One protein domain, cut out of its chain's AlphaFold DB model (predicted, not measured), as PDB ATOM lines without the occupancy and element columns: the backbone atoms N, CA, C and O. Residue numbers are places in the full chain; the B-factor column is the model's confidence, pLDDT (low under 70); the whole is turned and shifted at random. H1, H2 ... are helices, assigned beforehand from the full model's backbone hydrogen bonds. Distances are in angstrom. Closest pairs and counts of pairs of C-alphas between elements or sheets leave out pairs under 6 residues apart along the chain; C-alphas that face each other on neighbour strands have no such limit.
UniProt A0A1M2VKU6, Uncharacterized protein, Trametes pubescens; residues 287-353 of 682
ATOM      1  N   ILE A 287     163.944 165.451 138.935       89.94
ATOM      2  CA  ILE A 287     162.807 166.262 138.484       89.94
ATOM      3  C   ILE A 287     163.105 166.903 137.120       89.94
ATOM      4  O   ILE A 287     162.259 166.901 136.230       89.94
ATOM      5  N   HIS A 288     164.330 167.397 136.936       90.50
ATOM      6  CA  HIS A 288     164.827 167.973 135.693       90.50
ATOM      7  C   HIS A 288     166.270 167.506 135.433       90.50
ATOM      8  O   HIS A 288     167.209 168.043 136.026       90.50
ATOM      9  N   PRO A 289     166.472 166.501 134.559       87.81
ATOM     10  CA  PRO A 289     167.803 165.991 134.225       87.81
ATOM     11  C   PRO A 289     168.557 166.865 133.209       87.81
ATOM     12  O   PRO A 289     169.730 166.609 132.943       87.81
ATOM     13  N   GLY A 290     167.904 167.874 132.619       90.06
ATOM     14  CA  GLY A 290     168.530 168.806 131.681       90.06
ATOM     15  C   GLY A 290     169.473 169.808 132.368       90.06
ATOM     16  O   GLY A 290     169.323 170.074 133.563       90.06
ATOM     17  N   PRO A 291     170.435 170.393 131.632       86.00
ATOM     18  CA  PRO A 291     171.292 171.452 132.156       86.00
ATOM     19  C   PRO A 291     170.477 172.720 132.458       86.00
ATOM     20  O   PRO A 291     169.697 173.175 131.623       86.00
ATOM     21  N   GLY A 292     170.687 173.297 133.643       85.88
ATOM     22  CA  GLY A 292     169.951 174.461 134.155       85.88
ATOM     23  C   GLY A 292     169.113 174.129 135.393       85.88
ATOM     24  O   GLY A 292     168.851 172.958 135.684       85.88
ATOM     25  N   SER A 293     168.706 175.153 136.146       84.56
ATOM     26  CA  SER A 293     167.744 174.976 137.235       84.56
ATOM     27  C   SER A 293     166.318 174.841 136.685       84.56
ATOM     28  O   SER A 293     165.947 175.549 135.745       84.56
ATOM     29  N   PRO A 294     165.502 173.916 137.224       87.25
ATOM     30  CA  PRO A 294     164.115 173.769 136.796       87.25
ATOM     31  C   PRO A 294     163.287 174.998 137.168       87.25
ATOM     32  O   PRO A 294     163.541 175.626 138.191       87.25
ATOM     33  N   SER A 295     162.239 175.292 136.398       89.06
ATOM     34  CA  SER A 295     161.247 176.281 136.829       89.06
ATOM     35  C   SER A 295     160.419 175.760 138.011       89.06
ATOM     36  O   SER A 295     160.210 174.551 138.151       89.06
ATOM     37  N   VAL A 296     159.879 176.677 138.816       86.19
ATOM     38  CA  VAL A 296     158.948 176.372 139.917       86.19
ATOM     39  C   VAL A 296     157.790 175.494 139.440       86.19
ATOM     40  O   VAL A 296     157.548 174.432 140.014       86.19
ATOM     41  N   GLY A 297     157.129 175.888 138.345       88.56
ATOM     42  CA  GLY A 297     156.019 175.139 137.754       88.56
ATOM     43  C   GLY A 297     156.426 173.741 137.283       88.56
ATOM     44  O   GLY A 297     155.683 172.789 137.500       88.56
ATOM     45  N   THR A 298     157.636 173.572 136.731       90.56
ATOM     46  CA  THR A 298     158.184 172.245 136.387       90.56
ATOM     47  C   THR A 298     158.321 171.360 137.627       90.56
ATOM     48  O   THR A 298     157.946 170.189 137.588       90.56
ATOM     49  N   VAL A 299     158.826 171.912 138.735       90.75
ATOM     50  CA  VAL A 299     158.980 171.171 139.994       90.75
ATOM     51  C   VAL A 299     157.621 170.805 140.590       90.75
ATOM     52  O   VAL A 299     157.411 169.648 140.951       90.75
ATOM     53  N   ILE A 300     156.688 171.756 140.658       90.25
ATOM     54  CA  ILE A 300     155.353 171.528 141.222       90.25
ATOM     55  C   ILE A 300     154.576 170.512 140.378       90.25
ATOM     56  O   ILE A 300     154.102 169.525 140.937       90.25
ATOM     57  N   ALA A 301     154.517 170.669 139.053       91.25
ATOM     58  CA  ALA A 301     153.820 169.733 138.167       91.25
ATOM     59  C   ALA A 301     154.381 168.302 138.265       91.25
ATOM     60  O   ALA A 301     153.617 167.338 138.307       91.25
ATOM     61  N   TRP A 302     155.705 168.142 138.379       94.38
ATOM     62  CA  TRP A 302     156.334 166.831 138.575       94.38
ATOM     63  C   TRP A 302     155.968 166.211 139.933       94.38
ATOM     64  O   TRP A 302     155.656 165.022 140.016       94.38
ATOM     65  N   LEU A 303     155.961 167.007 141.010       92.69
ATOM     66  CA  LEU A 303     155.558 166.543 142.342       92.69
ATOM     67  C   LEU A 303     154.071 166.159 142.378       92.69
ATOM     68  O   LEU A 303     153.730 165.118 142.940       92.69
ATOM     69  N   GLN A 304     153.201 166.936 141.729       93.19
ATOM     70  CA  GLN A 304     151.784 166.609 141.547       93.19
ATOM     71  C   GLN A 304     151.600 165.319 140.738       93.19
ATOM     72  O   GLN A 304     150.783 164.480 141.108       93.19
ATOM     73  N   GLN A 305     152.383 165.117 139.675       93.50
ATOM     74  CA  GLN A 305     152.346 163.896 138.867       93.50
ATOM     75  C   GLN A 305     152.808 162.660 139.658       93.50
ATOM     76  O   GLN A 305     152.240 161.582 139.482       93.50
ATOM     77  N   ARG A 306     153.819 162.793 140.531       92.75
ATOM     78  CA  ARG A 306     154.354 161.670 141.325       92.75
ATOM     79  C   ARG A 306     153.518 161.338 142.566       92.75
ATOM     80  O   ARG A 306     153.451 160.169 142.937       92.75
ATOM     81  N   TYR A 307     152.920 162.336 143.219       91.62
ATOM     82  CA  TYR A 307     152.284 162.179 144.535       91.62
ATOM     83  C   TYR A 307     150.795 162.551 144.587       91.62
ATOM     84  O   TYR A 307     150.154 162.307 145.609       91.62
ATOM     85  N   GLY A 308     150.227 163.122 143.523       91.31
ATOM     86  CA  GLY A 308     148.892 163.725 143.524       91.31
ATOM     87  C   GLY A 308     148.885 165.137 144.122       91.31
ATOM     88  O   GLY A 308     149.653 165.445 145.027       91.31
ATOM     89  N   THR A 309     147.993 165.999 143.630       79.00
ATOM     90  CA  THR A 309     147.892 167.426 144.006       79.00
ATOM     91  C   THR A 309     147.521 167.687 145.468       79.00
ATOM     92  O   THR A 309     147.740 168.786 145.967       79.00
ATOM     93  N   SER A 310     146.939 166.701 146.151       73.94
ATOM     94  CA  SER A 310     146.317 166.847 147.470       73.94
ATOM     95  C   SER A 310     146.914 165.954 148.558       73.94
ATOM     96  O   SER A 310     146.368 165.889 149.659       73.94
ATOM     97  N   SER A 311     148.011 165.242 148.285       84.62
ATOM     98  CA  SER A 311     148.572 164.297 149.254       84.62
ATOM     99  C   SER A 311     149.500 164.954 150.277       84.62
ATOM    100  O   SER A 311     150.210 165.921 150.004       84.62
ATOM    101  N   GLU A 312     149.559 164.346 151.460       84.88
ATOM    102  CA  GLU A 312     150.564 164.626 152.491       84.88
ATOM    103  C   GLU A 312     151.996 164.572 151.919       84.88
ATOM    104  O   GLU A 312     152.812 165.449 152.192       84.88
ATOM    105  N   ALA A 313     152.273 163.585 151.056       86.31
ATOM    106  CA  ALA A 313     153.565 163.395 150.399       86.31
ATOM    107  C   ALA A 313     153.938 164.558 149.467       86.31
ATOM    108  O   ALA A 313     155.096 164.973 149.444       86.31
ATOM    109  N   PHE A 314     152.972 165.106 148.721       90.25
ATOM    110  CA  PHE A 314     153.178 166.297 147.898       90.25
ATOM    111  C   PHE A 314     153.568 167.494 148.771       90.25
ATOM    112  O   PHE A 314     154.614 168.099 148.546       90.25
ATOM    113  N   TRP A 315     152.789 167.786 149.816       86.00
ATOM    114  CA  TRP A 315     153.047 168.932 150.691       86.00
ATOM    115  C   TRP A 315     154.358 168.815 151.476       86.00
ATOM    116  O   TRP A 315     155.086 169.799 151.583       86.00
ATOM    117  N   GLN A 316     154.713 167.619 151.958       87.56
ATOM    118  CA  GLN A 316     156.020 167.372 152.577       87.56
ATOM    119  C   GLN A 316     157.162 167.528 151.558       87.56
ATOM    120  O   GLN A 316     158.164 168.174 151.857       87.56
ATOM    121  N   ALA A 317     157.023 167.017 150.327       87.25
ATOM    122  CA  ALA A 317     158.042 167.201 149.289       87.25
ATOM    123  C   ALA A 317     158.232 168.684 148.925       87.25
ATOM    124  O   ALA A 317     159.365 169.129 148.746       87.25
ATOM    125  N   VAL A 318     157.145 169.460 148.871       86.69
ATOM    126  CA  VAL A 318     157.179 170.912 148.652       86.69
ATOM    127  C   VAL A 318     157.856 171.641 149.820       86.69
ATOM    128  O   VAL A 318     158.737 172.461 149.578       86.69
ATOM    129  N   ASP A 319     157.542 171.321 151.078       84.19
ATOM    130  CA  ASP A 319     158.190 171.954 152.242       84.19
ATOM    131  C   ASP A 319     159.640 171.457 152.491       84.19
ATOM    132  O   ASP A 319     160.395 172.118 153.208       84.19
ATOM    133  N   HIS A 320     160.077 170.348 151.875       82.19
ATOM    134  CA  HIS A 320     161.487 169.918 151.832       82.19
ATOM    135  C   HIS A 320     162.288 170.529 150.669       82.19
ATOM    136  O   HIS A 320     163.465 170.846 150.841       82.19
ATOM    137  N   ILE A 321     161.698 170.661 149.475       83.25
ATOM    138  CA  ILE A 321     162.383 171.214 148.291       83.25
ATOM    139  C   ILE A 321     162.390 172.742 148.327       83.25
ATOM    140  O   ILE A 321     163.384 173.354 147.943       83.25
ATOM    141  N   PHE A 322     161.312 173.344 148.819       82.31
ATOM    142  CA  PHE A 322     161.129 174.777 149.004       82.31
ATOM    143  C   PHE A 322     160.807 175.040 150.488       82.31
ATOM    144  O   PHE A 322     159.669 175.386 150.789       82.31
ATOM    145  N   PRO A 323     161.708 174.850 151.463       74.69
ATOM    146  CA  PRO A 323     161.411 175.241 152.838       74.69
ATOM    147  C   PRO A 323     161.119 176.746 152.930       74.69
ATOM    148  O   PRO A 323     161.523 177.549 152.081       74.69
ATOM    149  N   LEU A 324     160.368 177.115 153.963       68.56
ATOM    150  CA  LEU A 324     160.073 178.506 154.268       68.56
ATOM    151  C   LEU A 324     161.371 179.270 154.589       68.56
ATOM    152  O   LEU A 324     162.303 178.691 155.151       68.56
ATOM    153  N   PRO A 325     161.452 180.567 154.249       58.56
ATOM    154  CA  PRO A 325     162.488 181.444 154.770       58.56
ATOM    155  C   PRO A 325     162.171 181.762 156.238       58.56
ATOM    156  O   PRO A 325     161.668 182.844 156.544       58.56
ATOM    157  N   ASP A 326     162.424 180.796 157.120       53.38
ATOM    158  CA  ASP A 326     162.192 180.919 158.558       53.38
ATOM    159  C   ASP A 326     162.983 182.130 159.096       53.38
ATOM    160  O   ASP A 326     164.170 182.299 158.813       53.38
ATOM    161  N   GLY A 327     162.286 183.047 159.777       45.31
ATOM    162  CA  GLY A 327     162.663 184.468 159.885       45.31
ATOM    163  C   GLY A 327     163.832 184.822 160.812       45.31
ATOM    164  O   GLY A 327     163.897 185.958 161.272       45.31
ATOM    165  N   ILE A 328     164.711 183.868 161.119       44.84
ATOM    166  CA  ILE A 328     165.846 184.005 162.039       44.84
ATOM    167  C   ILE A 328     167.054 183.304 161.406       44.84
ATOM    168  O   ILE A 328     167.181 182.096 161.554       44.84
ATOM    169  N   ASP A 329     167.888 184.055 160.677       42.25
ATOM    170  CA  ASP A 329     169.286 183.804 160.242       42.25
ATOM    171  C   ASP A 329     169.727 182.414 159.727       42.25
ATOM    172  O   ASP A 329     170.894 182.207 159.376       42.25
ATOM    173  N   HIS A 330     168.812 181.464 159.569       44.06
ATOM    174  CA  HIS A 330     169.049 180.144 159.013       44.06
ATOM    175  C   HIS A 330     169.164 180.234 157.492       44.06
ATOM    176  O   HIS A 330     168.285 179.806 156.744       44.06
ATOM    177  N   SER A 331     170.293 180.781 157.028       41.12
ATOM    178  CA  SER A 331     170.763 180.551 155.664       41.12
ATOM    179  C   SER A 331     170.826 179.030 155.446       41.12
ATOM    180  O   SER A 331     171.563 178.329 156.144       41.12
ATOM    181  N   PRO A 332     169.978 178.467 154.570       45.84
ATOM    182  CA  PRO A 332     169.782 177.030 154.551       45.84
ATOM    183  C   PRO A 332     171.017 176.360 153.947       45.84
ATOM    184  O   PRO A 332     171.405 176.659 152.819       45.84
ATOM    185  N   LEU A 333     171.614 175.437 154.710       37.56
ATOM    186  CA  LEU A 333     172.981 174.911 154.531       37.56
ATOM    187  C   LEU A 333     173.294 174.283 153.157       37.56
ATOM    188  O   LEU A 333     174.453 174.024 152.844       37.56
ATOM    189  N   PHE A 334     172.284 174.041 152.321       41.66
ATOM    190  CA  PHE A 334     172.444 173.534 150.964       41.66
ATOM    191  C   PHE A 334     172.101 174.620 149.942       41.66
ATOM    192  O   PHE A 334     170.974 175.106 149.911       41.66
ATOM    193  N   ALA A 335     173.019 174.911 149.014       43.06
ATOM    194  CA  ALA A 335     172.822 175.912 147.954       43.06
ATOM    195  C   ALA A 335     171.543 175.699 147.113       43.06
ATOM    196  O   ALA A 335     170.913 176.672 146.704       43.06
ATOM    197  N   ARG A 336     171.100 174.440 146.942       45.03
ATOM    198  CA  ARG A 336     169.779 174.083 146.378       45.03
ATOM    199  C   ARG A 336     168.647 174.894 147.010       45.03
ATOM    200  O   ARG A 336     167.738 175.324 146.316       45.03
ATOM    201  N   ILE A 337     168.685 175.039 148.327       49.47
ATOM    202  CA  ILE A 337     167.614 175.640 149.107       49.47
ATOM    203  C   ILE A 337     167.664 177.165 148.999       49.47
ATOM    204  O   ILE A 337     166.617 177.785 148.890       49.47
ATOM    205  N   LEU A 338     168.855 177.772 148.934       51.72
ATOM    206  CA  LEU A 338     168.996 179.205 148.639       51.72
ATOM    207  C   LEU A 338     168.396 179.579 147.271       51.72
ATOM    208  O   LEU A 338     167.839 180.667 147.121       51.72
ATOM    209  N   GLU A 339     168.480 178.680 146.285       56.31
ATOM    210  CA  GLU A 339     167.851 178.852 144.971       56.31
ATOM    211  C   GLU A 339     166.319 178.709 145.045       56.31
ATOM    212  O   GLU A 339     165.599 179.595 144.584       56.31
ATOM    213  N   THR A 340     165.791 177.664 145.696       54.28
ATOM    214  CA  THR A 340     164.333 177.448 145.774       54.28
ATOM    215  C   THR A 340     163.608 178.386 146.746       54.28
ATOM    216  O   THR A 340     162.466 178.772 146.491       54.28
ATOM    217  N   SER A 341     164.253 178.829 147.830       54.44
ATOM    218  CA  SER A 341     163.681 179.805 148.767       54.44
ATOM    219  C   SER A 341     163.599 181.208 148.163       54.44
ATOM    220  O   SER A 341     162.743 181.998 148.560       54.44
ATOM    221  N   GLN A 342     164.450 181.532 147.178       62.78
ATOM    222  CA  GLN A 342     164.293 182.762 146.396       62.78
ATOM    223  C   GLN A 342     162.984 182.772 145.603       62.78
ATOM    224  O   GLN A 342     162.409 183.842 145.446       62.78
ATOM    225  N   TRP A 343     162.484 181.624 145.139       68.75
ATOM    226  CA  TRP A 343     161.206 181.563 144.430       68.75
ATOM    227  C   TRP A 343     160.026 181.906 145.350       68.75
ATOM    228  O   TRP A 343     159.252 182.798 145.017       68.75
ATOM    229  N   ARG A 344     159.973 181.338 146.572       66.62
ATOM    230  CA  ARG A 344     158.986 181.739 147.605       66.62
ATOM    231  C   ARG A 344     159.056 183.233 147.977       66.62
ATOM    232  O   ARG A 344     158.087 183.762 148.511       66.62
ATOM    233  N   ARG A 345     160.204 183.895 147.767       64.31
ATOM    234  CA  ARG A 345     160.421 185.327 148.062       64.31
ATOM    235  C   ARG A 345     160.154 186.263 146.875       64.31
ATOM    236  O   ARG A 345     159.940 187.446 147.115       64.31
ATOM    237  N   LYS A 346     160.221 185.776 145.632       71.88
ATOM    238  CA  LYS A 346     160.025 186.586 144.415       71.88
ATOM    239  C   LYS A 346     158.555 186.677 144.029       71.88
ATOM    240  O   LYS A 346     158.068 187.775 143.784       71.88
ATOM    241  N   ASP A 347     157.849 185.549 144.054       66.06
ATOM    242  CA  ASP A 347     156.468 185.463 143.586       66.06
ATOM    243  C   ASP A 347     155.538 185.092 144.750       66.06
ATOM    244  O   ASP A 347     155.585 183.977 145.268       66.06
ATOM    245  N   SER A 348     154.637 185.996 145.158       63.47
ATOM    246  CA  SER A 348     153.626 185.685 146.192       63.47
ATOM    247  C   SER A 348     152.746 184.496 145.796       63.47
ATOM    248  O   SER A 348     152.318 183.716 146.643       63.47
ATOM    249  N   ASN A 349     152.529 184.342 144.488       69.69
ATOM    250  CA  ASN A 349     151.709 183.308 143.877       69.69
ATOM    251  C   ASN A 349     152.573 182.176 143.283       69.69
ATOM    252  O   ASN A 349     152.143 181.529 142.337       69.69
ATOM    253  N   TRP A 350     153.779 181.918 143.809       70.56
ATOM    254  CA  TRP A 350     154.721 180.912 143.277       70.56
ATOM    255  C   TRP A 350     154.145 179.487 143.121       70.56
ATOM    256  O   TRP A 350     154.702 178.697 142.366       70.56
ATOM    257  N   MET A 351     153.043 179.143 143.801       64.38
ATOM    258  CA  MET A 351     152.336 177.861 143.617       64.38
ATOM    259  C   MET A 351     151.197 177.897 142.581       64.38
ATOM    260  O   MET A 351     150.442 176.937 142.495       64.38
ATOM    261  N   ASP A 352     151.052 178.986 141.825       63.16
ATOM    262  CA  ASP A 352     150.201 179.124 140.631       63.16
ATOM    263  C   ASP A 352     148.768 178.566 140.774       63.16
ATOM    264  O   ASP A 352     148.319 177.688 140.038       63.16
ATOM    265  N   GLY A 353     148.046 179.040 141.796       52.12
ATOM    266  CA  GLY A 353     146.653 178.647 142.044       52.12
ATOM    267  C   GLY A 353     146.459 177.251 142.648       52.12
ATOM    268  O   GLY A 353     145.320 176.817 142.809       52.12
TER     269      GLY A 353
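Overview. This is residues 287 to 353 of the 682 residues of an uncharacterized protein of Trametes pubescens (UniProt A0A1M2VKU6). Helices H1 and H2 form a short helical hairpin, and H3 lies crosswise near its open end, reached by a wide loop of residues 322 to 334. The 67 printed residues hold three named helices, in the order H1, H2, H3, and no named strand; the class is all helix. The whole is compact, with a radius of gyration of the C-alphas of 12.1 A and spans of 34 by 29 by 21 A.

Along the chain. H1, residues 296 to 307, is 16.3 A long from C-alpha 296 at (158.948, 176.372, 139.917). H2, residues 312 to 321, measures 14.2 A. H3, residues 335 to 346, measures 17.0 A and ends at C-alpha 346 at (160.025, 186.586, 144.415).

Arrangement. H1 and H2, a hairpin, touch at a shallow tilt of 34 degrees, only just short of steep, opposite ways; their closest C-alphas, Tyr 307 and Phe 314, are 5.4 A apart. H3 is close but not clearly touching H2, about perpendicular at 75 degrees; the closest C-alphas, Ile 321 and Ile 337, are 6.9 A apart. H3 is likewise close but not clearly touching H1, with C-alphas of Val 296 and Trp 343 closest at 7.2 A. Every O i to N i+4 pair is within hydrogen-bond range in H1 and H2; in H3, 6 of 8.

Size, cuts and confidence. The farthest C-alphas, Gly 290 and Ile 328, are 34.1 A apart. The printed part has no cut; the link H2 to H3 is long. Low pLDDT, under 70, covers residues 324 to 345, 347 to 349 and 351 to 353.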